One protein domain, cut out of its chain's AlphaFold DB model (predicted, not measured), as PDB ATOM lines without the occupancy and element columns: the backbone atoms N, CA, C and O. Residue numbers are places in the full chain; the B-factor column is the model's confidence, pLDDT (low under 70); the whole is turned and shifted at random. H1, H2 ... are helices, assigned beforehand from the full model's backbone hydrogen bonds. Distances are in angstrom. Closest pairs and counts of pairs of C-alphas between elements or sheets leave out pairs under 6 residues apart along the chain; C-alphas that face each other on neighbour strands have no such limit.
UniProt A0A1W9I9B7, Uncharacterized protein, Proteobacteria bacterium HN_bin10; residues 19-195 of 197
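What this domain is: This is residues 19 to 195 of the 197 residues of an uncharacterized protein of Proteobacteria bacterium HN_bin10 (UniProt A0A1W9I9B7). Five long helices stand side by side in a ring, H1, H6, H3, H4, H5 and back to H1, as a rod-shaped up-and-down bundle, each running against the one before it in the chain; short H2 sits at one end. The 177 printed residues hold six named helices, H1 to H6, and no named strand: all helix, compact, radius of gyration of the C-alphas 17.5 A, spans 58 by 27 by 22 A.

Where its parts are: H1, residues 19 to 46, begins at C-alpha 19 (9.526, -20.133, -21.284) and measures 41.0 A. Then come H2, 49 to 54, 8.8 A; H3, 56 to 91, 52.7 A; H4, 96 to 122, 38.3 A; H5, 133 to 155, 33.7 A; and H6, 162 to 194, 47.5 A, ending at C-alpha 194 (-26.524, 2.715, -5.940).

How they stand to each other: H1 touches H6, closest C-alphas Ala 34 and Val 178, 4.9 A, the same way at a shallow 15 degrees. H1 touches H5, Phe 26 to Leu 149, 6.3 A. H6 touches H3, Val 80 to Ser 172, 5.3 A. H3 and H4 form a hairpin, Ala 68 to Val 117, 5.4 A; so do H4 and H5, Leu 104 to Gly 154, 6.1 A. H2 touches H6 at residues 192 to 193 alone, Ala 49 to Ile 192, 6.0 A. Every O i to N i+4 pair is within hydrogen-bond range except in H4, 21 of 23.

The domain as a whole: The farthest C-alphas, Arg 54 and Gly 93, are 58.4 A apart. The printed part has no cut and no long link. Confidence is under 70 at 18 residues, among them 49 to 53 and 127 to 132.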
ATOM      1  N   THR A  19      10.996 -20.064 -21.307       83.00
ATOM      2  CA  THR A  19       9.526 -20.133 -21.284       83.00
ATOM      3  C   THR A  19       8.994 -20.208 -19.853       83.00
ATOM      4  O   THR A  19       8.082 -19.469 -19.485       83.00
ATOM      5  N   GLY A  20       9.584 -21.067 -19.024       82.25
ATOM      6  CA  GLY A  20       9.220 -21.201 -17.623       82.25
ATOM      7  C   GLY A  20       9.424 -19.909 -16.829       82.25
ATOM      8  O   GLY A  20       8.525 -19.519 -16.083       82.25
ATOM      9  N   ASP A  21      10.556 -19.230 -17.017       83.69
ATOM     10  CA  ASP A  21      10.862 -17.969 -16.326       83.69
ATOM     11  C   ASP A  21       9.884 -16.855 -16.722       83.69
ATOM     12  O   ASP A  21       9.399 -16.113 -15.869       83.69
ATOM     13  N   ALA A  22       9.529 -16.767 -18.008       83.31
ATOM     14  CA  ALA A  22       8.549 -15.795 -18.486       83.31
ATOM     15  C   ALA A  22       7.148 -16.035 -17.891       83.31
ATOM     16  O   ALA A  22       6.464 -15.076 -17.528       83.31
ATOM     17  N   LEU A  23       6.726 -17.297 -17.749       86.88
ATOM     18  CA  LEU A  23       5.455 -17.648 -17.103       86.88
ATOM     19  C   LEU A  23       5.462 -17.334 -15.598       86.88
ATOM     20  O   LEU A  23       4.444 -16.889 -15.062       86.88
ATOM     21  N   ASP A  24       6.597 -17.517 -14.920       86.44
ATOM     22  CA  ASP A  24       6.745 -17.186 -13.499       86.44
ATOM     23  C   ASP A  24       6.753 -15.669 -13.261       86.44
ATOM     24  O   ASP A  24       6.063 -15.184 -12.359       86.44
ATOM     25  N   ASP A  25       7.476 -14.907 -14.088       83.81
ATOM     26  CA  ASP A  25       7.432 -13.437 -14.112       83.81
ATOM     27  C   ASP A  25       5.994 -12.946 -14.287       83.81
ATOM     28  O   ASP A  25       5.508 -12.100 -13.533       83.81
ATOM     29  N   PHE A  26       5.279 -13.545 -15.237       83.19
ATOM     30  CA  PHE A  26       3.888 -13.214 -15.492       83.19
ATOM     31  C   PHE A  26       2.972 -13.543 -14.312       83.19
ATOM     32  O   PHE A  26       2.094 -12.754 -13.958       83.19
ATOM     33  N   GLY A  27       3.199 -14.679 -13.650       85.06
ATOM     34  CA  GLY A  27       2.493 -15.041 -12.427       85.06
ATOM     35  C   GLY A  27       2.707 -14.022 -11.306       85.06
ATOM     36  O   GLY A  27       1.731 -13.555 -10.719       85.06
ATOM     37  N   ARG A  28       3.959 -13.621 -11.048       83.25
ATOM     38  CA  ARG A  28       4.289 -12.607 -10.027       83.25
ATOM     39  C   ARG A  28       3.604 -11.274 -10.297       83.25
ATOM     40  O   ARG A  28       3.085 -10.648  -9.375       83.25
ATOM     41  N   TYR A  29       3.552 -10.878 -11.561       82.56
ATOM     42  CA  TYR A  29       2.825  -9.692 -11.971       82.56
ATOM     43  C   TYR A  29       1.318  -9.789 -11.661       82.56
ATOM     44  O   TYR A  29       0.734  -8.848 -11.120       82.56
ATOM     45  N   LEU A  30       0.673 -10.920 -11.969       82.75
ATOM     46  CA  LEU A  30      -0.759 -11.097 -11.688       82.75
ATOM     47  C   LEU A  30      -1.051 -11.011 -10.185       82.75
ATOM     48  O   LEU A  30      -2.060 -10.421  -9.792       82.75
ATOM     49  N   ASP A  31      -0.151 -11.538  -9.354       81.69
ATOM     50  CA  ASP A  31      -0.241 -11.435  -7.897       81.69
ATOM     51  C   ASP A  31      -0.128  -9.968  -7.430       81.69
ATOM     52  O   ASP A  31      -0.939  -9.511  -6.618       81.69
ATOM     53  N   ALA A  32       0.804  -9.193  -7.999       77.31
ATOM     54  CA  ALA A  32       0.939  -7.760  -7.721       77.31
ATOM     55  C   ALA A  32      -0.312  -6.968  -8.143       77.31
ATOM     56  O   ALA A  32      -0.860  -6.193  -7.356       77.31
ATOM     57  N   ALA A  33      -0.834  -7.219  -9.347       77.25
ATOM     58  CA  ALA A  33      -2.050  -6.579  -9.847       77.25
ATOM     59  C   ALA A  33      -3.277  -6.887  -8.970       77.25
ATOM     60  O   ALA A  33      -4.097  -6.005  -8.699       77.25
ATOM     61  N   ALA A  34      -3.403  -8.128  -8.489       82.12
ATOM     62  CA  ALA A  34      -4.450  -8.504  -7.545       82.12
ATOM     63  C   ALA A  34      -4.313  -7.754  -6.205       82.12
ATOM     64  O   ALA A  34      -5.328  -7.325  -5.648       82.12
ATOM     65  N   GLY A  35      -3.083  -7.568  -5.713       77.06
ATOM     66  CA  GLY A  35      -2.781  -6.764  -4.526       77.06
ATOM     67  C   GLY A  35      -3.242  -5.314  -4.671       77.06
ATOM     68  O   GLY A  35      -4.005  -4.824  -3.837       77.06
ATOM     69  N   LEU A  36      -2.898  -4.667  -5.786       74.69
ATOM     70  CA  LEU A  36      -3.290  -3.280  -6.064       74.69
ATOM     71  C   LEU A  36      -4.804  -3.097  -6.164       74.69
ATOM     72  O   LEU A  36      -5.362  -2.155  -5.602       74.69
ATOM     73  N   LEU A  37      -5.506  -4.024  -6.820       77.88
ATOM     74  CA  LEU A  37      -6.971  -3.996  -6.865       77.88
ATOM     75  C   LEU A  37      -7.597  -4.161  -5.472       77.88
ATOM     76  O   LEU A  37      -8.642  -3.564  -5.187       77.88
ATOM     77  N   ALA A  38      -6.977  -4.954  -4.594       80.25
ATOM     78  CA  ALA A  38      -7.430  -5.110  -3.217       80.25
ATOM     79  C   ALA A  38      -7.230  -3.817  -2.409       80.25
ATOM     80  O   ALA A  38      -8.167  -3.372  -1.740       80.25
ATOM     81  N   GLU A  39      -6.065  -3.178  -2.517       77.00
ATOM     82  CA  GLU A  39      -5.785  -1.884  -1.881       77.00
ATOM     83  C   GLU A  39      -6.727  -0.792  -2.385       77.00
ATOM     84  O   GLU A  39      -7.357  -0.101  -1.583       77.00
ATOM     85  N   PHE A  40      -6.937  -0.708  -3.698       76.12
ATOM     86  CA  PHE A  40      -7.898   0.222  -4.283       76.12
ATOM     87  C   PHE A  40      -9.321  -0.017  -3.766       76.12
ATOM     88  O   PHE A  40     -10.035   0.916  -3.383       76.12
ATOM     89  N   THR A  41      -9.740  -1.281  -3.683       82.81
ATOM     90  CA  THR A  41     -11.040  -1.651  -3.111       82.81
ATOM     91  C   THR A  41     -11.166  -1.196  -1.654       82.81
ATOM     92  O   THR A  41     -12.241  -0.747  -1.242       82.81
ATOM     93  N   LEU A  42     -10.096  -1.303  -0.861       81.25
ATOM     94  CA  LEU A  42     -10.055  -0.815   0.519       81.25
ATOM     95  C   LEU A  42     -10.103   0.716   0.583       81.25
ATOM     96  O   LEU A  42     -10.873   1.255   1.383       81.25
ATOM     97  N   GLY A  43      -9.371   1.410  -0.291       76.56
ATOM     98  CA  GLY A  43      -9.410   2.867  -0.442       76.56
ATOM     99  C   GLY A  43     -10.826   3.368  -0.721       76.56
ATOM    100  O   GLY A  43     -11.363   4.172   0.038       76.56
ATOM    101  N   LEU A  44     -11.512   2.778  -1.706       77.50
ATOM    102  CA  LEU A  44     -12.913   3.088  -2.023       77.50
ATOM    103  C   LEU A  44     -13.878   2.843  -0.854       77.50
ATOM    104  O   LEU A  44     -14.849   3.583  -0.686       77.50
ATOM    105  N   ARG A  45     -13.654   1.788  -0.059       80.25
ATOM    106  CA  ARG A  45     -14.475   1.494   1.132       80.25
ATOM    107  C   ARG A  45     -14.258   2.514   2.247       80.25
ATOM    108  O   ARG A  45     -15.199   2.786   2.990       80.25
ATOM    109  N   SER A  46     -13.036   3.025   2.361       74.69
ATOM    110  CA  SER A  46     -12.606   3.948   3.416       74.69
ATOM    111  C   SER A  46     -12.902   5.405   3.062       74.69
ATOM    112  O   SER A  46     -13.105   6.230   3.950       74.69
ATOM    113  N   ALA A  47     -12.979   5.717   1.767       72.50
ATOM    114  CA  ALA A  47     -13.330   7.032   1.271       72.50
ATOM    115  C   ALA A  47     -14.735   7.449   1.729       72.50
ATOM    116  O   ALA A  47     -15.662   6.638   1.848       72.50
ATOM    117  N   ASN A  48     -14.918   8.752   1.960       70.38
ATOM    118  CA  ASN A  48     -16.197   9.311   2.377       70.38
ATOM    119  C   ASN A  48     -17.232   9.162   1.253       70.38
ATOM    120  O   ASN A  48     -17.431  10.045   0.420       70.38
ATOM    121  N   ALA A  49     -17.943   8.035   1.243       67.19
ATOM    122  CA  ALA A  49     -18.874   7.686   0.179       67.19
ATOM    123  C   ALA A  49     -19.984   8.731  -0.030       67.19
ATOM    124  O   ALA A  49     -20.632   8.712  -1.073       67.19
ATOM    125  N   ARG A  50     -20.276   9.603   0.951       64.31
ATOM    126  CA  ARG A  50     -21.219  10.726   0.771       64.31
ATOM    127  C   ARG A  50     -20.622  11.855  -0.064       64.31
ATOM    128  O   ARG A  50     -21.358  12.473  -0.825       64.31
ATOM    129  N   GLU A  51     -19.334  12.114   0.082       69.00
ATOM    130  CA  GLU A  51     -18.604  13.156  -0.636       69.00
ATOM    131  C   GLU A  51     -18.379  12.753  -2.094       69.00
ATOM    132  O   GLU A  51     -18.822  13.467  -2.993       69.00
ATOM    133  N   LEU A  52     -17.902  11.520  -2.318       69.88
ATOM    134  CA  LEU A  52     -17.778  10.919  -3.656       69.88
ATOM    135  C   LEU A  52     -19.102  10.921  -4.439       69.88
ATOM    136  O   LEU A  52     -19.115  11.022  -5.661       69.88
ATOM    137  N   ARG A  53     -20.241  10.809  -3.740       67.44
ATOM    138  CA  ARG A  53     -21.583  10.817  -4.348       67.44
ATOM    139  C   ARG A  53     -22.087  12.204  -4.731       67.44
ATOM    140  O   ARG A  53     -22.913  12.308  -5.636       67.44
ATOM    141  N   ARG A  54     -21.702  13.238  -3.981       73.56
ATOM    142  CA  ARG A  54     -22.193  14.609  -4.189       73.56
ATOM    143  C   ARG A  54     -21.476  15.296  -5.343       73.56
ATOM    144  O   ARG A  54     -22.070  16.163  -5.975       73.56
ATOM    145  N   ASN A  55     -20.250  14.876  -5.638       80.81
ATOM    146  CA  ASN A  55     -19.504  15.347  -6.789       80.81
ATOM    147  C   ASN A  55     -19.956  14.603  -8.065       80.81
ATOM    148  O   ASN A  55     -19.793  13.388  -8.192       80.81
ATOM    149  N   ALA A  56     -20.568  15.333  -9.002       82.94
ATOM    150  CA  ALA A  56     -21.072  14.772 -10.255       82.94
ATOM    151  C   ALA A  56     -19.949  14.220 -11.150       82.94
ATOM    152  O   ALA A  56     -20.145  13.183 -11.785       82.94
ATOM    153  N   GLU A  57     -18.779  14.860 -11.147       82.62
ATOM    154  CA  GLU A  57     -17.603  14.420 -11.902       82.62
ATOM    155  C   GLU A  57     -17.043  13.123 -11.318       82.62
ATOM    156  O   GLU A  57     -16.896  12.145 -12.043       82.62
ATOM    157  N   THR A  58     -16.859  13.047  -9.993       80.06
ATOM    158  CA  THR A  58     -16.434  11.809  -9.305       80.06
ATOM    159  C   THR A  58     -17.414  10.657  -9.537       80.06
ATOM    160  O   THR A  58     -17.032   9.491  -9.633       80.06
ATOM    161  N   ARG A  59     -18.710  10.949  -9.664       83.19
ATOM    162  CA  ARG A  59     -19.702   9.925  -9.991       83.19
ATOM    163  C   ARG A  59     -19.556   9.424 -11.432       83.19
ATOM    164  O   ARG A  59     -19.630   8.215 -11.645       83.19
ATOM    165  N   ALA A  60     -19.369  10.321 -12.401       84.94
ATOM    166  CA  ALA A  60     -19.153   9.961 -13.807       84.94
ATOM    167  C   ALA A  60     -17.844   9.175 -14.002       84.94
ATOM    168  O   ALA A  60     -17.819   8.165 -14.706       84.94
ATOM    169  N   ALA A  61     -16.797   9.582 -13.288       82.62
ATOM    170  CA  ALA A  61     -15.526   8.883 -13.134       82.62
ATOM    171  C   ALA A  61     -15.702   7.428 -12.674       82.62
ATOM    172  O   ALA A  61     -15.265   6.490 -13.337       82.62
ATOM    173  N   LEU A  62     -16.413   7.225 -11.560       83.69
ATOM    174  CA  LEU A  62     -16.676   5.895 -11.006       83.69
ATOM    175  C   LEU A  62     -17.517   5.012 -11.941       83.69
ATOM    176  O   LEU A  62     -17.312   3.799 -11.976       83.69
ATOM    177  N   VAL A  63     -18.452   5.592 -12.701       87.62
ATOM    178  CA  VAL A  63     -19.196   4.860 -13.743       87.62
ATOM    179  C   VAL A  63     -18.243   4.393 -14.844       87.62
ATOM    180  O   VAL A  63     -18.182   3.196 -15.111       87.62
ATOM    181  N   SER A  64     -17.437   5.304 -15.394       86.56
ATOM    182  CA  SER A  64     -16.476   4.996 -16.464       86.56
ATOM    183  C   SER A  64     -15.478   3.919 -16.036       86.56
ATOM    184  O   SER A  64     -15.229   2.963 -16.768       86.56
ATOM    185  N   LEU A  65     -14.978   4.005 -14.800       83.56
ATOM    186  CA  LEU A  65     -14.102   2.988 -14.227       83.56
ATOM    187  C   LEU A  65     -14.818   1.642 -14.042       83.56
ATOM    188  O   LEU A  65     -14.257   0.600 -14.365       83.56
ATOM    189  N   SER A  66     -16.060   1.630 -13.546       87.44
ATOM    190  CA  SER A  66     -16.849   0.395 -13.404       87.44
ATOM    191  C   SER A  66     -17.044  -0.331 -14.739       87.44
ATOM    192  O   SER A  66     -17.046  -1.570 -14.765       87.44
ATOM    193  N   ASP A  67     -17.224   0.424 -15.822       88.50
ATOM    194  CA  ASP A  67     -17.397  -0.102 -17.174       88.50
ATOM    195  C   ASP A  67     -16.067  -0.607 -17.746       88.50
ATOM    196  O   ASP A  67     -16.010  -1.725 -18.263       88.50
ATOM    197  N   ALA A  68     -14.971   0.131 -17.546       85.00
ATOM    198  CA  ALA A  68     -13.635  -0.307 -17.951       85.00
ATOM    199  C   ALA A  68     -13.212  -1.602 -17.227       85.00
ATOM    200  O   ALA A  68     -12.761  -2.559 -17.855       85.00
ATOM    201  N   LEU A  69     -13.456  -1.693 -15.913       86.06
ATOM    202  CA  LEU A  69     -13.199  -2.907 -15.128       86.06
ATOM    203  C   LEU A  69     -14.093  -4.082 -15.558       86.06
ATOM    204  O   LEU A  69     -13.683  -5.235 -15.423       86.06
ATOM    205  N   LEU A  70     -15.311  -3.826 -16.057       88.94
ATOM    206  CA  LEU A  70     -16.172  -4.874 -16.619       88.94
ATOM    207  C   LEU A  70     -15.583  -5.421 -17.917       88.94
ATOM    208  O   LEU A  70     -15.453  -6.635 -18.051       88.94
ATOM    209  N   ALA A  71     -15.221  -4.534 -18.846       88.00
ATOM    210  CA  ALA A  71     -14.598  -4.920 -20.108       88.00
ATOM    211  C   ALA A  71     -13.313  -5.716 -19.855       88.00
ATOM    212  O   ALA A  71     -13.105  -6.781 -20.441       88.00
ATOM    213  N   PHE A  72     -12.496  -5.254 -18.907       85.38
ATOM    214  CA  PHE A  72     -11.280  -5.941 -18.507       85.38
ATOM    215  C   PHE A  72     -11.572  -7.315 -17.901       85.38
ATOM    216  O   PHE A  72     -10.972  -8.298 -18.328       85.38
ATOM    217  N   HIS A  73     -12.534  -7.438 -16.983       89.94
ATOM    218  CA  HIS A  73     -12.953  -8.741 -16.456       89.94
ATOM    219  C   HIS A  73     -13.375  -9.705 -17.577       89.94
ATOM    220  O   HIS A  73     -12.933 -10.849 -17.593       89.94
ATOM    221  N   SER A  74     -14.207  -9.257 -18.522       90.62
ATOM    222  CA  SER A  74     -14.655 -10.089 -19.646       90.62
ATOM    223  C   SER A  74     -13.506 -10.532 -20.553       90.62
ATOM    224  O   SER A  74     -13.473 -11.689 -20.959       90.62
ATOM    225  N   SER A  75     -12.537  -9.655 -20.830       88.69
ATOM    226  CA  SER A  75     -11.359 -10.011 -21.633       88.69
ATOM    227  C   SER A  75     -10.475 -11.052 -20.945       88.69
ATOM    228  O   SER A  75     -10.008 -11.984 -21.596       88.69
ATOM    229  N   ASN A  76     -10.269 -10.917 -19.628       87.88
ATOM    230  CA  ASN A  76      -9.496 -11.890 -18.854       87.88
ATOM    231  C   ASN A  76     -10.228 -13.236 -18.735       87.88
ATOM    232  O   ASN A  76      -9.565 -14.262 -18.735       87.88
ATOM    233  N   ALA A  77     -11.566 -13.248 -18.682       91.81
ATOM    234  CA  ALA A  77     -12.339 -14.493 -18.666       91.81
ATOM    235  C   ALA A  77     -12.089 -15.329 -19.930       91.81
ATOM    236  O   ALA A  77     -11.762 -16.503 -19.828       91.81
ATOM    237  N   LEU A  78     -12.149 -14.690 -21.103       92.00
ATOM    238  CA  LEU A  78     -11.839 -15.347 -22.375       92.00
ATOM    239  C   LEU A  78     -10.392 -15.856 -22.419       92.00
ATOM    240  O   LEU A  78     -10.151 -16.970 -22.855       92.00
ATOM    241  N   LEU A  79      -9.434 -15.070 -21.914       90.75
ATOM    242  CA  LEU A  79      -8.037 -15.503 -21.856       90.75
ATOM    243  C   LEU A  79      -7.836 -16.710 -20.929       90.75
ATOM    244  O   LEU A  79      -7.053 -17.594 -21.249       90.75
ATOM    245  N   VAL A  80      -8.528 -16.760 -19.789       94.06
ATOM    246  CA  VAL A  80      -8.501 -17.926 -18.892       94.06
ATOM    247  C   VAL A  80      -9.033 -19.166 -19.603       94.06
ATOM    248  O   VAL A  80      -8.383 -20.208 -19.537       94.06
ATOM    249  N   ASP A  81     -10.161 -19.041 -20.301       95.00
ATOM    250  CA  ASP A  81     -10.753 -20.145 -21.058       95.00
ATOM    251  C   ASP A  81      -9.794 -20.633 -22.164       95.00
ATOM    252  O   ASP A  81      -9.579 -21.838 -22.297       95.00
ATOM    253  N   ASP A  82      -9.146 -19.715 -22.891       94.56
ATOM    254  CA  ASP A  82      -8.162 -20.047 -23.934       94.56
ATOM    255  C   ASP A  82      -6.904 -20.725 -23.354       94.56
ATOM    256  O   ASP A  82      -6.385 -21.680 -23.935       94.56
ATOM    257  N   LEU A  83      -6.415 -20.281 -22.188       94.69
ATOM    258  CA  LEU A  83      -5.277 -20.907 -21.498       94.69
ATOM    259  C   LEU A  83      -5.620 -22.318 -20.998       94.69
ATOM    260  O   LEU A  83      -4.792 -23.228 -21.097       94.69
ATOM    261  N   ASP A  84      -6.826 -22.518 -20.465       96.44
ATOM    262  CA  ASP A  84      -7.295 -23.837 -20.035       96.44
ATOM    263  C   ASP A  84      -7.465 -24.786 -21.232       96.44
ATOM    264  O   ASP A  84      -7.030 -25.943 -21.172       96.44
ATOM    265  N   ASP A  85      -8.068 -24.302 -22.326       96.75
ATOM    266  CA  ASP A  85      -8.257 -25.077 -23.555       96.75
ATOM    267  C   ASP A  85      -6.917 -25.446 -24.192       96.75
ATOM    268  O   ASP A  85      -6.722 -26.598 -24.590       96.75
ATOM    269  N   TYR A  86      -5.964 -24.510 -24.206       96.56
ATOM    270  CA  TYR A  86      -4.595 -24.750 -24.647       96.56
ATOM    271  C   TYR A  86      -3.969 -25.927 -23.896       96.56
ATOM    272  O   TYR A  86      -3.534 -26.901 -24.515       96.56
ATOM    273  N   VAL A  87      -3.970 -25.879 -22.558       96.88
ATOM    274  CA  VAL A  87      -3.349 -26.933 -21.746       96.88
ATOM    275  C   VAL A  87      -4.024 -28.277 -21.979       96.88
ATOM    276  O   VAL A  87      -3.340 -29.294 -22.140       96.88
ATOM    277  N   ARG A  88      -5.359 -28.291 -22.032       97.94
ATOM    278  CA  ARG A  88      -6.141 -29.497 -22.303       97.94
ATOM    279  C   ARG A  88      -5.765 -30.103 -23.657       97.94
ATOM    280  O   ARG A  88      -5.396 -31.272 -23.722       97.94
ATOM    281  N   ARG A  89      -5.800 -29.308 -24.730       97.56
ATOM    282  CA  ARG A  89      -5.573 -29.786 -26.103       97.56
ATOM    283  C   ARG A  89      -4.132 -30.200 -26.357       97.56
ATOM    284  O   ARG A  89      -3.923 -31.198 -27.038       97.56
ATOM    285  N   VAL A  90      -3.143 -29.499 -25.801       96.88
ATOM    286  CA  VAL A  90      -1.735 -29.924 -25.898       96.88
ATOM    287  C   VAL A  90      -1.516 -31.244 -25.156       96.88
ATOM    288  O   VAL A  90      -0.868 -32.143 -25.688       96.88
ATOM    289  N   SER A  91      -2.121 -31.415 -23.975       94.69
ATOM    290  CA  SER A  91      -2.051 -32.680 -23.224       94.69
ATOM    291  C   SER A  91      -2.705 -33.853 -23.970       94.69
ATOM    292  O   SER A  91      -2.300 -35.000 -23.801       94.69
ATOM    293  N   GLU A  92      -3.692 -33.567 -24.821       96.81
ATOM    294  CA  GLU A  92      -4.358 -34.523 -25.718       96.81
ATOM    295  C   GLU A  92      -3.588 -34.765 -27.038       96.81
ATOM    296  O   GLU A  92      -4.061 -35.509 -27.898       96.81
ATOM    297  N   GLY A  93      -2.401 -34.170 -27.213       95.81
ATOM    298  CA  GLY A  93      -1.553 -34.334 -28.401       95.81
ATOM    299  C   GLY A  93      -1.818 -33.333 -29.532       95.81
ATOM    300  O   GLY A  93      -1.399 -33.565 -30.666       95.81
ATOM    301  N   GLY A  94      -2.523 -32.237 -29.251       95.25
ATOM    302  CA  GLY A  94      -2.718 -31.127 -30.184       95.25
ATOM    303  C   GLY A  94      -1.425 -30.365 -30.488       95.25
ATOM    304  O   GLY A  94      -0.481 -30.395 -29.705       95.25
ATOM    305  N   ASP A  95      -1.401 -29.663 -31.626       96.12
ATOM    306  CA  ASP A  95      -0.242 -28.905 -32.123       96.12
ATOM    307  C   ASP A  95      -0.011 -27.605 -31.321       96.12
ATOM    308  O   ASP A  95      -0.771 -26.644 -31.500       96.12
ATOM    309  N   PRO A  96       1.027 -27.522 -30.463       93.56
ATOM    310  CA  PRO A  96       1.213 -26.373 -29.578       93.56
ATOM    311  C   PRO A  96       1.396 -25.029 -30.315       93.56
ATOM    312  O   PRO A  96       0.736 -24.068 -29.926       93.56
ATOM    313  N   PRO A  97       2.179 -24.916 -31.411       93.00
ATOM    314  CA  PRO A  97       2.336 -23.654 -32.143       93.00
ATOM    315  C   PRO A  97       1.042 -23.074 -32.722       93.00
ATOM    316  O   PRO A  97       0.916 -21.856 -32.865       93.00
ATOM    317  N   THR A  98       0.093 -23.920 -33.131       93.50
ATOM    318  CA  THR A  98      -1.208 -23.453 -33.629       93.50
ATOM    319  C   THR A  98      -2.095 -22.990 -32.485       93.50
ATOM    320  O   THR A  98      -2.623 -21.887 -32.547       93.50
ATOM    321  N   LEU A  99      -2.192 -23.782 -31.420       93.94
ATOM    322  CA  LEU A  99      -3.022 -23.454 -30.258       93.94
ATOM    323  C   LEU A  99      -2.505 -22.224 -29.502       93.94
ATOM    324  O   LEU A  99      -3.284 -21.419 -29.007       93.94
ATOM    325  N   TRP A 100      -1.183 -22.060 -29.428       94.12
ATOM    326  CA  TRP A 100      -0.567 -20.934 -28.734       94.12
ATOM    327  C   TRP A 100      -0.835 -19.606 -29.447       94.12
ATOM    328  O   TRP A 100      -0.993 -18.584 -28.790       94.12
ATOM    329  N   ARG A 101      -0.957 -19.605 -30.781       90.75
ATOM    330  CA  ARG A 101      -1.310 -18.394 -31.538       90.75
ATOM    331  C   ARG A 101      -2.679 -17.840 -31.148       90.75
ATOM    332  O   ARG A 101      -2.793 -16.630 -30.993       90.75
ATOM    333  N   ASP A 102      -3.663 -18.703 -30.911       89.56
ATOM    334  CA  ASP A 102      -4.994 -18.274 -30.462       89.56
ATOM    335  C   ASP A 102      -4.913 -17.581 -29.085       89.56
ATOM    336  O   ASP A 102      -5.499 -16.514 -28.876       89.56
ATOM    337  N   VAL A 103      -4.093 -18.123 -28.173       91.06
ATOM    338  CA  VAL A 103      -3.797 -17.500 -26.869       91.06
ATOM    339  C   VAL A 103      -3.114 -16.141 -27.050       91.06
ATOM    340  O   VAL A 103      -3.485 -15.174 -26.383       91.06
ATOM    341  N   LEU A 104      -2.137 -16.033 -27.957       89.44
ATOM    342  CA  LEU A 104      -1.427 -14.778 -28.228       89.44
ATOM    343  C   LEU A 104      -2.347 -13.693 -28.810       89.44
ATOM    344  O   LEU A 104      -2.250 -12.529 -28.411       89.44
ATOM    345  N   ASP A 105      -3.283 -14.061 -29.682       88.19
ATOM    346  CA  ASP A 105      -4.296 -13.136 -30.198       88.19
ATOM    347  C   ASP A 105      -5.174 -12.591 -29.059       88.19
ATOM    348  O   ASP A 105      -5.466 -11.388 -28.987       88.19
ATOM    349  N   GLN A 106      -5.570 -13.455 -28.121       88.69
ATOM    350  CA  GLN A 106      -6.351 -13.052 -26.952       88.69
ATOM    351  C   GLN A 106      -5.542 -12.212 -25.949       88.69
ATOM    352  O   GLN A 106      -6.082 -11.266 -25.355       88.69
ATOM    353  N   VAL A 107      -4.249 -12.501 -25.793       85.38
ATOM    354  CA  VAL A 107      -3.292 -11.665 -25.051       85.38
ATOM    355  C   VAL A 107      -3.266 -10.255 -25.639       85.38
ATOM    356  O   VAL A 107      -3.501  -9.298 -24.900       85.38
ATOM    357  N   GLY A 108      -3.106 -10.117 -26.960       81.00
ATOM    358  CA  GLY A 108      -3.109  -8.820 -27.643       81.00
ATOM    359  C   GLY A 108      -4.402  -8.025 -27.429       81.00
ATOM    360  O   GLY A 108      -4.362  -6.832 -27.108       81.00
ATOM    361  N   ARG A 109      -5.567  -8.683 -27.512       84.75
ATOM    362  CA  ARG A 109      -6.867  -8.054 -27.197       84.75
ATOM    363  C   ARG A 109      -6.940  -7.574 -25.745       84.75
ATOM    364  O   ARG A 109      -7.390  -6.457 -25.484       84.75
ATOM    365  N   THR A 110      -6.455  -8.386 -24.808       82.12
ATOM    366  CA  THR A 110      -6.440  -8.051 -23.377       82.12
ATOM    367  C   THR A 110      -5.503  -6.878 -23.070       82.12
ATOM    368  O   THR A 110      -5.851  -6.036 -22.234       82.12
ATOM    369  N   THR A 111      -4.373  -6.755 -23.776       76.88
ATOM    370  CA  THR A 111      -3.496  -5.570 -23.720       76.88
ATOM    371  C   THR A 111      -4.251  -4.302 -24.109       76.88
ATOM    372  O   THR A 111      -4.186  -3.301 -23.395       76.88
ATOM    373  N   GLY A 112      -5.021  -4.343 -25.201       78.31
ATOM    374  CA  GLY A 112      -5.796  -3.190 -25.670       78.31
ATOM    375  C   GLY A 112      -6.841  -2.717 -24.654       78.31
ATOM    376  O   GLY A 112      -6.954  -1.522 -24.382       78.31
ATOM    377  N   VAL A 113      -7.566  -3.645 -24.022       80.50
ATOM    378  CA  VAL A 113      -8.548  -3.304 -22.974       80.50
ATOM    379  C   VAL A 113      -7.866  -2.707 -21.741       80.50
ATOM    380  O   VAL A 113      -8.364  -1.754 -21.146       80.50
ATOM    381  N   MET A 114      -6.704  -3.230 -21.362       75.56
ATOM    382  CA  MET A 114      -5.927  -2.693 -20.248       75.56
ATOM    383  C   MET A 114      -5.459  -1.252 -20.497       75.56
ATOM    384  O   MET A 114      -5.557  -0.418 -19.598       75.56
ATOM    385  N   GLN A 115      -5.005  -0.937 -21.711       73.00
ATOM    386  CA  GLN A 115      -4.645   0.436 -22.081       73.00
ATOM    387  C   GLN A 115      -5.842   1.389 -21.957       73.00
ATOM    388  O   GLN A 115      -5.682   2.520 -21.509       73.00
ATOM    389  N   GLN A 116      -7.061   0.937 -22.269       76.81
ATOM    390  CA  GLN A 116      -8.268   1.747 -22.065       76.81
ATOM    391  C   GLN A 116      -8.548   2.010 -20.581       76.81
ATOM    392  O   GLN A 116      -8.914   3.128 -20.222       76.81
ATOM    393  N   VAL A 117      -8.352   1.013 -19.709       75.44
ATOM    394  CA  VAL A 117      -8.477   1.198 -18.252       75.44
ATOM    395  C   VAL A 117      -7.488   2.256 -17.761       75.44
ATOM    396  O   VAL A 117      -7.883   3.124 -16.987       75.44
ATOM    397  N   LEU A 118      -6.243   2.231 -18.245       70.38
ATOM    398  CA  LEU A 118      -5.252   3.256 -17.910       70.38
ATOM    399  C   LEU A 118      -5.673   4.648 -18.340       70.38
ATOM    400  O   LEU A 118      -5.594   5.569 -17.538       70.38
ATOM    401  N   VAL A 119      -6.127   4.797 -19.583       77.19
ATOM    402  CA  VAL A 119      -6.592   6.090 -20.090       77.19
ATOM    403  C   VAL A 119      -7.711   6.628 -19.203       77.19
ATOM    404  O   VAL A 119      -7.693   7.800 -18.846       77.19
ATOM    405  N   VAL A 120      -8.645   5.770 -18.780       74.88
ATOM    406  CA  VAL A 120      -9.705   6.171 -17.846       74.88
ATOM    407  C   VAL A 120      -9.127   6.594 -16.498       74.88
ATOM    408  O   VAL A 120      -9.548   7.618 -15.976       74.88
ATOM    409  N   VAL A 121      -8.180   5.855 -15.922       72.38
ATOM    410  CA  VAL A 121      -7.577   6.215 -14.627       72.38
ATOM    411  C   VAL A 121      -6.808   7.537 -14.718       72.38
ATOM    412  O   VAL A 121      -7.038   8.425 -13.901       72.38
ATOM    413  N   ASP A 122      -5.958   7.692 -15.731       73.81
ATOM    414  CA  ASP A 122      -5.112   8.873 -15.923       73.81
ATOM    415  C   ASP A 122      -5.931  10.142 -16.205       73.81
ATOM    416  O   ASP A 122      -5.702  11.196 -15.611       73.81
ATOM    417  N   GLN A 123      -6.967  10.029 -17.043       77.19
ATOM    418  CA  GLN A 123      -7.846  11.150 -17.396       77.19
ATOM    419  C   GLN A 123      -8.861  11.503 -16.303       77.19
ATOM    420  O   GLN A 123      -9.682  12.403 -16.498       77.19
ATOM    421  N   THR A 124      -8.816  10.819 -15.159       70.94
ATOM    422  CA  THR A 124      -9.789  10.996 -14.084       70.94
ATOM    423  C   THR A 124      -9.114  11.371 -12.761       70.94
ATOM    424  O   THR A 124      -9.170  10.605 -11.793       70.94
ATOM    425  N   PRO A 125      -8.535  12.583 -12.653       71.94
ATOM    426  CA  PRO A 125      -7.931  13.081 -11.410       71.94
ATOM    427  C   PRO A 125      -8.934  13.137 -10.245       71.94
ATOM    428  O   PRO A 125      -8.568  13.106  -9.075       71.94
ATOM    429  N   GLN A 126     -10.239  13.133 -10.530       70.31
ATOM    430  CA  GLN A 126     -11.292  13.025  -9.518       70.31
ATOM    431  C   GLN A 126     -11.299  11.675  -8.772       70.31
ATOM    432  O   GLN A 126     -12.077  11.527  -7.827       70.31
ATOM    433  N   LEU A 127     -10.484  10.694  -9.181       66.75
ATOM    434  CA  LEU A 127     -10.250   9.446  -8.447       66.75
ATOM    435  C   LEU A 127      -9.146   9.563  -7.383       66.75
ATOM    436  O   LEU A 127      -9.041   8.652  -6.564       66.75
ATOM    437  N   ASP A 128      -8.411  10.679  -7.302       66.94
ATOM    438  CA  ASP A 128      -7.379  10.920  -6.271       66.94
ATOM    439  C   ASP A 128      -7.963  10.940  -4.839       66.94
ATOM    440  O   ASP A 128      -7.271  10.728  -3.850       66.94
ATOM    441  N   VAL A 129      -9.278  11.136  -4.695       59.56
ATOM    442  CA  VAL A 129      -9.997  10.974  -3.411       59.56
ATOM    443  C   VAL A 129     -10.211   9.509  -3.005       59.56
ATOM    444  O   VAL A 129     -10.615   9.235  -1.874       59.56
ATOM    445  N   ALA A 130      -9.983   8.566  -3.919       59.75
ATOM    446  CA  ALA A 130     -10.124   7.125  -3.710       59.75
ATOM    447  C   ALA A 130      -8.795   6.358  -3.828       59.75
ATOM    448  O   ALA A 130      -8.687   5.267  -3.265       59.75
ATOM    449  N   LEU A 131      -7.814   6.913  -4.545       62.28
ATOM    450  CA  LEU A 131      -6.470   6.373  -4.734       62.28
ATOM    451  C   LEU A 131      -5.457   7.290  -4.051       62.28
ATOM    452  O   LEU A 131      -5.412   8.479  -4.346       62.28
ATOM    453  N   THR A 132      -4.627   6.749  -3.158       67.38
ATOM    454  CA  THR A 132      -3.467   7.511  -2.680       67.38
ATOM    455  C   THR A 132      -2.487   7.738  -3.842       67.38
ATOM    456  O   THR A 132      -2.474   6.935  -4.783       67.38
ATOM    457  N   PRO A 133      -1.647   8.789  -3.806       71.31
ATOM    458  CA  PRO A 133      -0.612   9.003  -4.822       71.31
ATOM    459  C   PRO A 133       0.282   7.772  -5.032       71.31
ATOM    460  O   PRO A 133       0.647   7.441  -6.161       71.31
ATOM    461  N   GLU A 134       0.575   7.047  -3.951       67.50
ATOM    462  CA  GLU A 134       1.334   5.799  -3.984       67.50
ATOM    463  C   GLU A 134       0.573   4.696  -4.730       67.50
ATOM    464  O   GLU A 134       1.141   4.064  -5.616       67.50
ATOM    465  N   ALA A 135      -0.720   4.501  -4.444       63.72
ATOM    466  CA  ALA A 135      -1.543   3.495  -5.117       63.72
ATOM    467  C   ALA A 135      -1.736   3.808  -6.610       63.72
ATOM    468  O   ALA A 135      -1.790   2.896  -7.435       63.72
ATOM    469  N   ARG A 136      -1.819   5.096  -6.971       70.25
ATOM    470  CA  ARG A 136      -1.849   5.535  -8.371       70.25
ATOM    471  C   ARG A 136      -0.542   5.195  -9.086       70.25
ATOM    472  O   ARG A 136      -0.586   4.563 -10.134       70.25
ATOM    473  N   THR A 137       0.594   5.551  -8.488       73.56
ATOM    474  CA  THR A 137       1.925   5.256  -9.048       73.56
ATOM    475  C   THR A 137       2.109   3.753  -9.246       73.56
ATOM    476  O   THR A 137       2.485   3.306 -10.322       73.56
ATOM    477  N   GLN A 138       1.748   2.947  -8.247       65.81
ATOM    478  CA  GLN A 138       1.856   1.494  -8.351       65.81
ATOM    479  C   GLN A 138       0.932   0.900  -9.423       65.81
ATOM    480  O   GLN A 138       1.293  -0.082 -10.066       65.81
ATOM    481  N   LEU A 139      -0.260   1.471  -9.628       67.25
ATOM    482  CA  LEU A 139      -1.157   1.057 -10.705       67.25
ATOM    483  C   LEU A 139      -0.570   1.384 -12.084       67.25
ATOM    484  O   LEU A 139      -0.648   0.549 -12.984       67.25
ATOM    485  N   GLU A 140       0.032   2.562 -12.248       70.25
ATOM    486  CA  GLU A 140       0.738   2.957 -13.474       70.25
ATOM    487  C   GLU A 140       1.927   2.019 -13.753       70.25
ATOM    488  O   GLU A 140       2.015   1.455 -14.850       70.25
ATOM    489  N   ASP A 141       2.762   1.760 -12.742       70.50
ATOM    490  CA  ASP A 141       3.905   0.842 -12.818       70.50
ATOM    491  C   ASP A 141       3.465  -0.582 -13.175       70.50
ATOM    492  O   ASP A 141       4.003  -1.192 -14.101       70.50
ATOM    493  N   ALA A 142       2.433  -1.099 -12.503       67.94
ATOM    494  CA  ALA A 142       1.908  -2.429 -12.774       67.94
ATOM    495  C   ALA A 142       1.385  -2.541 -14.210       67.94
ATOM    496  O   ALA A 142       1.575  -3.561 -14.869       67.94
ATOM    497  N   VAL A 143       0.724  -1.519 -14.751       67.12
ATOM    498  CA  VAL A 143       0.263  -1.627 -16.137       67.12
ATOM    499  C   VAL A 143       1.415  -1.523 -17.139       67.12
ATOM    500  O   VAL A 143       1.413  -2.264 -18.129       67.12
ATOM    501  N   ALA A 144       2.411  -0.671 -16.893       70.69
ATOM    502  CA  ALA A 144       3.614  -0.619 -17.723       70.69
ATOM    503  C   ALA A 144       4.345  -1.975 -17.728       70.69
ATOM    504  O   ALA A 144       4.697  -2.497 -18.791       70.69
ATOM    505  N   GLU A 145       4.488  -2.590 -16.552       73.81
ATOM    506  CA  GLU A 145       5.063  -3.925 -16.388       73.81
ATOM    507  C   GLU A 145       4.234  -4.986 -17.121       73.81
ATOM    508  O   GLU A 145       4.789  -5.800 -17.861       73.81
ATOM    509  N   LYS A 146       2.900  -4.929 -17.030       70.62
ATOM    510  CA  LYS A 146       2.023  -5.838 -17.780       70.62
ATOM    511  C   LYS A 146       2.199  -5.716 -19.283       70.62
ATOM    512  O   LYS A 146       2.202  -6.737 -19.958       70.62
ATOM    513  N   GLY A 147       2.322  -4.499 -19.811       70.19
ATOM    514  CA  GLY A 147       2.576  -4.283 -21.236       70.19
ATOM    515  C   GLY A 147       3.845  -5.008 -21.684       70.19
ATOM    516  O   GLY A 147       3.794  -5.839 -22.586       70.19
ATOM    517  N   SER A 148       4.944  -4.787 -20.960       75.81
ATOM    518  CA  SER A 148       6.230  -5.459 -21.196       75.81
ATOM    519  C   SER A 148       6.131  -6.989 -21.103       75.81
ATOM    520  O   SER A 148       6.720  -7.716 -21.905       75.81
ATOM    521  N   LEU A 149       5.357  -7.505 -20.148       76.25
ATOM    522  CA  LEU A 149       5.192  -8.944 -19.965       76.25
ATOM    523  C   LEU A 149       4.303  -9.599 -21.029       76.25
ATOM    524  O   LEU A 149       4.604 -10.707 -21.469       76.25
ATOM    525  N   LEU A 150       3.231  -8.931 -21.463       76.00
ATOM    526  CA  LEU A 150       2.397  -9.414 -22.569       76.00
ATOM    527  C   LEU A 150       3.185  -9.399 -23.884       76.00
ATOM    528  O   LEU A 150       3.091 -10.356 -24.649       76.00
ATOM    529  N   ASP A 151       4.029  -8.384 -24.100       75.19
ATOM    530  CA  ASP A 151       4.967  -8.368 -25.224       75.19
ATOM    531  C   ASP A 151       5.920  -9.565 -25.142       75.19
ATOM    532  O   ASP A 151       6.047 -10.314 -26.108       75.19
ATOM    533  N   ARG A 152       6.534  -9.818 -23.978       78.44
ATOM    534  CA  ARG A 152       7.413 -10.983 -23.756       78.44
ATOM    535  C   ARG A 152       6.722 -12.319 -24.032       78.44
ATOM    536  O   ARG A 152       7.343 -13.181 -24.651       78.44
ATOM    537  N   LEU A 153       5.459 -12.486 -23.630       79.50
ATOM    538  CA  LEU A 153       4.667 -13.677 -23.964       79.50
ATOM    539  C   LEU A 153       4.512 -13.849 -25.481       79.50
ATOM    540  O   LEU A 153       4.605 -14.974 -25.968       79.50
ATOM    541  N   GLY A 154       4.359 -12.749 -26.226       75.19
ATOM    542  CA  GLY A 154       4.301 -12.744 -27.692       75.19
ATOM    543  C   GLY A 154       5.568 -13.253 -28.387       75.19
ATOM    544  O   GLY A 154       5.489 -13.761 -29.504       75.19
ATOM    545  N   TRP A 155       6.725 -13.166 -27.728       79.62
ATOM    546  CA  TRP A 155       8.015 -13.649 -28.246       79.62
ATOM    547  C   TRP A 155       8.440 -15.000 -27.659       79.62
ATOM    548  O   TRP A 155       9.482 -15.543 -28.037       79.62
ATOM    549  N   MET A 156       7.668 -15.533 -26.714       84.94
ATOM    550  CA  MET A 156       7.978 -16.777 -26.031       84.94
ATOM    551  C   MET A 156       7.679 -17.979 -26.930       84.94
ATOM    552  O   MET A 156       6.686 -18.008 -27.657       84.94
ATOM    553  N   ARG A 157       8.522 -19.013 -26.835       87.38
ATOM    554  CA  ARG A 157       8.233 -20.308 -27.450       87.38
ATOM    555  C   ARG A 157       7.015 -20.958 -26.790       87.38
ATOM    556  O   ARG A 157       6.856 -20.877 -25.573       87.38
ATOM    557  N   GLU A 158       6.210 -21.651 -27.588       91.50
ATOM    558  CA  GLU A 158       5.012 -22.362 -27.153       91.50
ATOM    559  C   GLU A 158       5.280 -23.322 -25.964       91.50
ATOM    560  O   GLU A 158       6.126 -24.222 -26.068       91.50
ATOM    561  N   PRO A 159       4.570 -23.159 -24.828       92.19
ATOM    562  CA  PRO A 159       4.637 -24.061 -23.672       92.19
ATOM    563  C   PRO A 159       4.160 -25.477 -24.022       92.19
ATOM    564  O   PRO A 159       2.975 -25.674 -24.259       92.19
ATOM    565  N   HIS A 160       5.025 -26.488 -24.058       92.62
ATOM    566  CA  HIS A 160       4.613 -27.827 -24.529       92.62
ATOM    567  C   HIS A 160       5.082 -28.983 -23.648       92.62
ATOM    568  O   HIS A 160       4.629 -30.113 -23.829       92.62
ATOM    569  N   THR A 161       5.973 -28.734 -22.688       92.88
ATOM    570  CA  THR A 161       6.349 -29.757 -21.709       92.88
ATOM    571  C   THR A 161       5.323 -29.812 -20.577       92.88
ATOM    572  O   THR A 161       4.643 -28.829 -20.297       92.88
ATOM    573  N   ALA A 162       5.223 -30.945 -19.876       91.69
ATOM    574  CA  ALA A 162       4.308 -31.077 -18.737       91.69
ATOM    575  C   ALA A 162       4.548 -30.008 -17.651       91.69
ATOM    576  O   ALA A 162       3.603 -29.543 -17.020       91.69
ATOM    577  N   GLU A 163       5.804 -29.596 -17.462       91.88
ATOM    578  CA  GLU A 163       6.165 -28.523 -16.538       91.88
ATOM    579  C   GLU A 163       5.673 -27.157 -17.028       91.88
ATOM    580  O   GLU A 163       5.050 -26.427 -16.256       91.88
ATOM    581  N   ASP A 164       5.881 -26.825 -18.306       91.88
ATOM    582  CA  ASP A 164       5.390 -25.557 -18.853       91.88
ATOM    583  C   ASP A 164       3.857 -25.491 -18.782       91.88
ATOM    584  O   ASP A 164       3.295 -24.471 -18.394       91.88
ATOM    585  N   LEU A 165       3.167 -26.594 -19.091       94.50
ATOM    586  CA  LEU A 165       1.706 -26.675 -19.005       94.50
ATOM    587  C   LEU A 165       1.197 -26.468 -17.572       94.50
ATOM    588  O   LEU A 165       0.202 -25.771 -17.371       94.50
ATOM    589  N   ALA A 166       1.895 -27.007 -16.568       94.31
ATOM    590  CA  ALA A 166       1.574 -26.750 -15.165       94.31
ATOM    591  C   ALA A 166       1.747 -25.262 -14.803       94.31
ATOM    592  O   ALA A 166       0.921 -24.697 -14.082       94.31
ATOM    593  N   ARG A 167       2.774 -24.592 -15.343       93.44
ATOM    594  CA  ARG A 167       2.976 -23.144 -15.163       93.44
ATOM    595  C   ARG A 167       1.891 -22.323 -15.867       93.44
ATOM    596  O   ARG A 167       1.373 -21.380 -15.273       93.44
ATOM    597  N   VAL A 168       1.468 -22.714 -17.072       93.62
ATOM    598  CA  VAL A 168       0.326 -22.095 -17.775       93.62
ATOM    599  C   VAL A 168      -0.963 -22.229 -16.956       93.62
ATOM    600  O   VAL A 168      -1.682 -21.245 -16.775       93.62
ATOM    601  N   GLN A 169      -1.235 -23.402 -16.373       94.94
ATOM    602  CA  GLN A 169      -2.372 -23.576 -15.459       94.94
ATOM    603  C   GLN A 169      -2.260 -22.678 -14.223       94.94
ATOM    604  O   GLN A 169      -3.253 -22.085 -13.798       94.94
ATOM    605  N   ALA A 170      -1.063 -22.531 -13.655       93.75
ATOM    606  CA  ALA A 170      -0.839 -21.644 -12.518       93.75
ATOM    607  C   ALA A 170      -1.076 -20.164 -12.879       93.75
ATOM    608  O   ALA A 170      -1.612 -19.410 -12.066       93.75
ATOM    609  N   VAL A 171      -0.724 -19.741 -14.097       91.69
ATOM    610  CA  VAL A 171      -1.064 -18.412 -14.635       91.69
ATOM    611  C   VAL A 171      -2.580 -18.251 -14.776       91.69
ATOM    612  O   VAL A 171      -3.142 -17.275 -14.278       91.69
ATOM    613  N   SER A 172      -3.259 -19.231 -15.378       93.69
ATOM    614  CA  SER A 172      -4.724 -19.259 -15.496       93.69
ATOM    615  C   SER A 172      -5.406 -19.151 -14.118       93.69
ATOM    616  O   SER A 172      -6.361 -18.392 -13.929       93.69
ATOM    617  N   ALA A 173      -4.898 -19.852 -13.100       93.12
ATOM    618  CA  ALA A 173      -5.409 -19.766 -11.730       93.12
ATOM    619  C   ALA A 173      -5.247 -18.358 -11.131       93.12
ATOM    620  O   ALA A 173      -6.198 -17.820 -10.558       93.12
ATOM    621  N   ARG A 174      -4.082 -17.724 -11.308       91.06
ATOM    622  CA  ARG A 174      -3.843 -16.346 -10.841       91.06
ATOM    623  C   ARG A 174      -4.734 -15.327 -11.541       91.06
ATOM    624  O   ARG A 174      -5.253 -14.422 -10.887       91.06
ATOM    625  N   TYR A 175      -4.999 -15.504 -12.835       89.62
ATOM    626  CA  TYR A 175      -5.956 -14.667 -13.557       89.62
ATOM    627  C   TYR A 175      -7.354 -14.701 -12.942       89.62
ATOM    628  O   TYR A 175      -7.983 -13.649 -12.800       89.62
ATOM    629  N   ARG A 176      -7.830 -15.876 -12.515       92.50
ATOM    630  CA  ARG A 176      -9.109 -15.978 -11.795       92.50
ATOM    631  C   ARG A 176      -9.084 -15.177 -10.491       92.50
ATOM    632  O   ARG A 176     -10.048 -14.471 -10.206       92.50
ATOM    633  N   GLY A 177      -7.967 -15.193  -9.761       89.25
ATOM    634  CA  GLY A 177      -7.767 -14.341  -8.583       89.25
ATOM    635  C   GLY A 177      -7.880 -12.843  -8.902       89.25
ATOM    636  O   GLY A 177      -8.597 -12.110  -8.219       89.25
ATOM    637  N   VAL A 178      -7.255 -12.381  -9.991       88.12
ATOM    638  CA  VAL A 178      -7.409 -10.996 -10.475       88.12
ATOM    639  C   VAL A 178      -8.873 -10.693 -10.816       88.12
ATOM    640  O   VAL A 178      -9.400  -9.652 -10.418       88.12
ATOM    641  N   MET A 179      -9.565 -11.602 -11.507       91.19
ATOM    642  CA  MET A 179     -10.980 -11.439 -11.860       91.19
ATOM    643  C   MET A 179     -11.886 -11.308 -10.631       91.19
ATOM    644  O   MET A 179     -12.794 -10.470 -10.624       91.19
ATOM    645  N   GLU A 180     -11.627 -12.073  -9.571       90.88
ATOM    646  CA  GLU A 180     -12.336 -11.927  -8.299       90.88
ATOM    647  C   GLU A 180     -12.145 -10.524  -7.712       90.88
ATOM    648  O   GLU A 180     -13.129  -9.873  -7.350       90.88
ATOM    649  N   ARG A 181     -10.914  -9.993  -7.718       88.38
ATOM    650  CA  ARG A 181     -10.631  -8.626  -7.245       88.38
ATOM    651  C   ARG A 181     -11.300  -7.551  -8.095       88.38
ATOM    652  O   ARG A 181     -11.867  -6.602  -7.548       88.38
ATOM    653  N   LEU A 182     -11.324  -7.713  -9.418       88.38
ATOM    654  CA  LEU A 182     -12.069  -6.823 -10.318       88.38
ATOM    655  C   LEU A 182     -13.561  -6.820  -9.975       88.38
ATOM    656  O   LEU A 182     -14.190  -5.762  -9.868       88.38
ATOM    657  N   ARG A 183     -14.141  -8.005  -9.752       90.06
ATOM    658  CA  ARG A 183     -15.544  -8.150  -9.358       90.06
ATOM    659  C   ARG A 183     -15.822  -7.482  -8.011       90.06
ATOM    660  O   ARG A 183     -16.812  -6.756  -7.895       90.06
ATOM    661  N   GLU A 184     -14.972  -7.692  -7.010       90.31
ATOM    662  CA  GLU A 184     -15.083  -7.057  -5.692       90.31
ATOM    663  C   GLU A 184     -15.037  -5.529  -5.784       90.31
ATOM    664  O   GLU A 184     -15.918  -4.852  -5.239       90.31
ATOM    665  N   THR A 185     -14.065  -4.995  -6.529       86.44
ATOM    666  CA  THR A 185     -13.905  -3.556  -6.784       86.44
ATOM    667  C   THR A 185     -15.187  -2.984  -7.383       86.44
ATOM    668  O   THR A 185     -15.775  -2.034  -6.857       86.44
ATOM    669  N   ARG A 186     -15.706  -3.620  -8.442       90.00
ATOM    670  CA  ARG A 186     -16.948  -3.198  -9.107       90.00
ATOM    671  C   ARG A 186     -18.158  -3.255  -8.185       90.00
ATOM    672  O   ARG A 186     -19.026  -2.388  -8.274       90.00
ATOM    673  N   ILE A 187     -18.256  -4.246  -7.300       90.38
ATOM    674  CA  ILE A 187     -19.333  -4.308  -6.302       90.38
ATOM    675  C   ILE A 187     -19.261  -3.096  -5.367       90.38
ATOM    676  O   ILE A 187     -20.299  -2.501  -5.070       90.38
ATOM    677  N   VAL A 188     -18.065  -2.706  -4.919       87.38
ATOM    678  CA  VAL A 188     -17.878  -1.523  -4.066       87.38
ATOM    679  C   VAL A 188     -18.261  -0.247  -4.809       87.38
ATOM    680  O   VAL A 188     -19.089   0.509  -4.296       87.38
ATOM    681  N   ILE A 189     -17.765  -0.052  -6.034       86.69
ATOM    682  CA  ILE A 189     -18.130   1.097  -6.877       86.69
ATOM    683  C   ILE A 189     -19.652   1.167  -7.049       86.69
ATOM    684  O   ILE A 189     -20.277   2.184  -6.751       86.69
ATOM    685  N   ASN A 190     -20.290   0.053  -7.420       88.38
ATOM    686  CA  ASN A 190     -21.740  -0.005  -7.569       88.38
ATOM    687  C   ASN A 190     -22.484   0.302  -6.265       88.38
ATOM    688  O   ASN A 190     -23.531   0.937  -6.314       88.38
ATOM    689  N   ARG A 191     -21.982  -0.097  -5.090       87.69
ATOM    690  CA  ARG A 191     -22.598   0.271  -3.799       87.69
ATOM    691  C   ARG A 191     -22.490   1.769  -3.516       87.69
ATOM    692  O   ARG A 191     -23.448   2.344  -2.994       87.69
ATOM    693  N   ILE A 192     -21.365   2.393  -3.864       83.62
ATOM    694  CA  ILE A 192     -21.182   3.848  -3.769       83.62
ATOM    695  C   ILE A 192     -22.191   4.549  -4.689       83.62
ATOM    696  O   ILE A 192     -22.875   5.471  -4.250       83.62
ATOM    697  N   LEU A 193     -22.362   4.056  -5.920       83.94
ATOM    698  CA  LEU A 193     -23.268   4.628  -6.921       83.94
ATOM    699  C   LEU A 193     -24.765   4.365  -6.644       83.94
ATOM    700  O   LEU A 193     -25.592   5.239  -6.905       83.94
ATOM    701  N   ARG A 194     -25.130   3.181  -6.122       79.75
ATOM    702  CA  ARG A 194     -26.524   2.715  -5.940       79.75
ATOM    703  C   ARG A 194     -27.198   3.181  -4.657       79.75
ATOM    704  O   ARG A 194     -28.412   3.044  -4.561       79.75
ATOM    705  N   ARG A 195     -26.482   3.721  -3.663       58.53
ATOM    706  CA  ARG A 195     -27.138   4.279  -2.463       58.53
ATOM    707  C   ARG A 195     -27.842   5.605  -2.800       58.53
ATOM    708  O   ARG A 195     -27.345   6.682  -2.464       58.53
TER     709      ARG A 195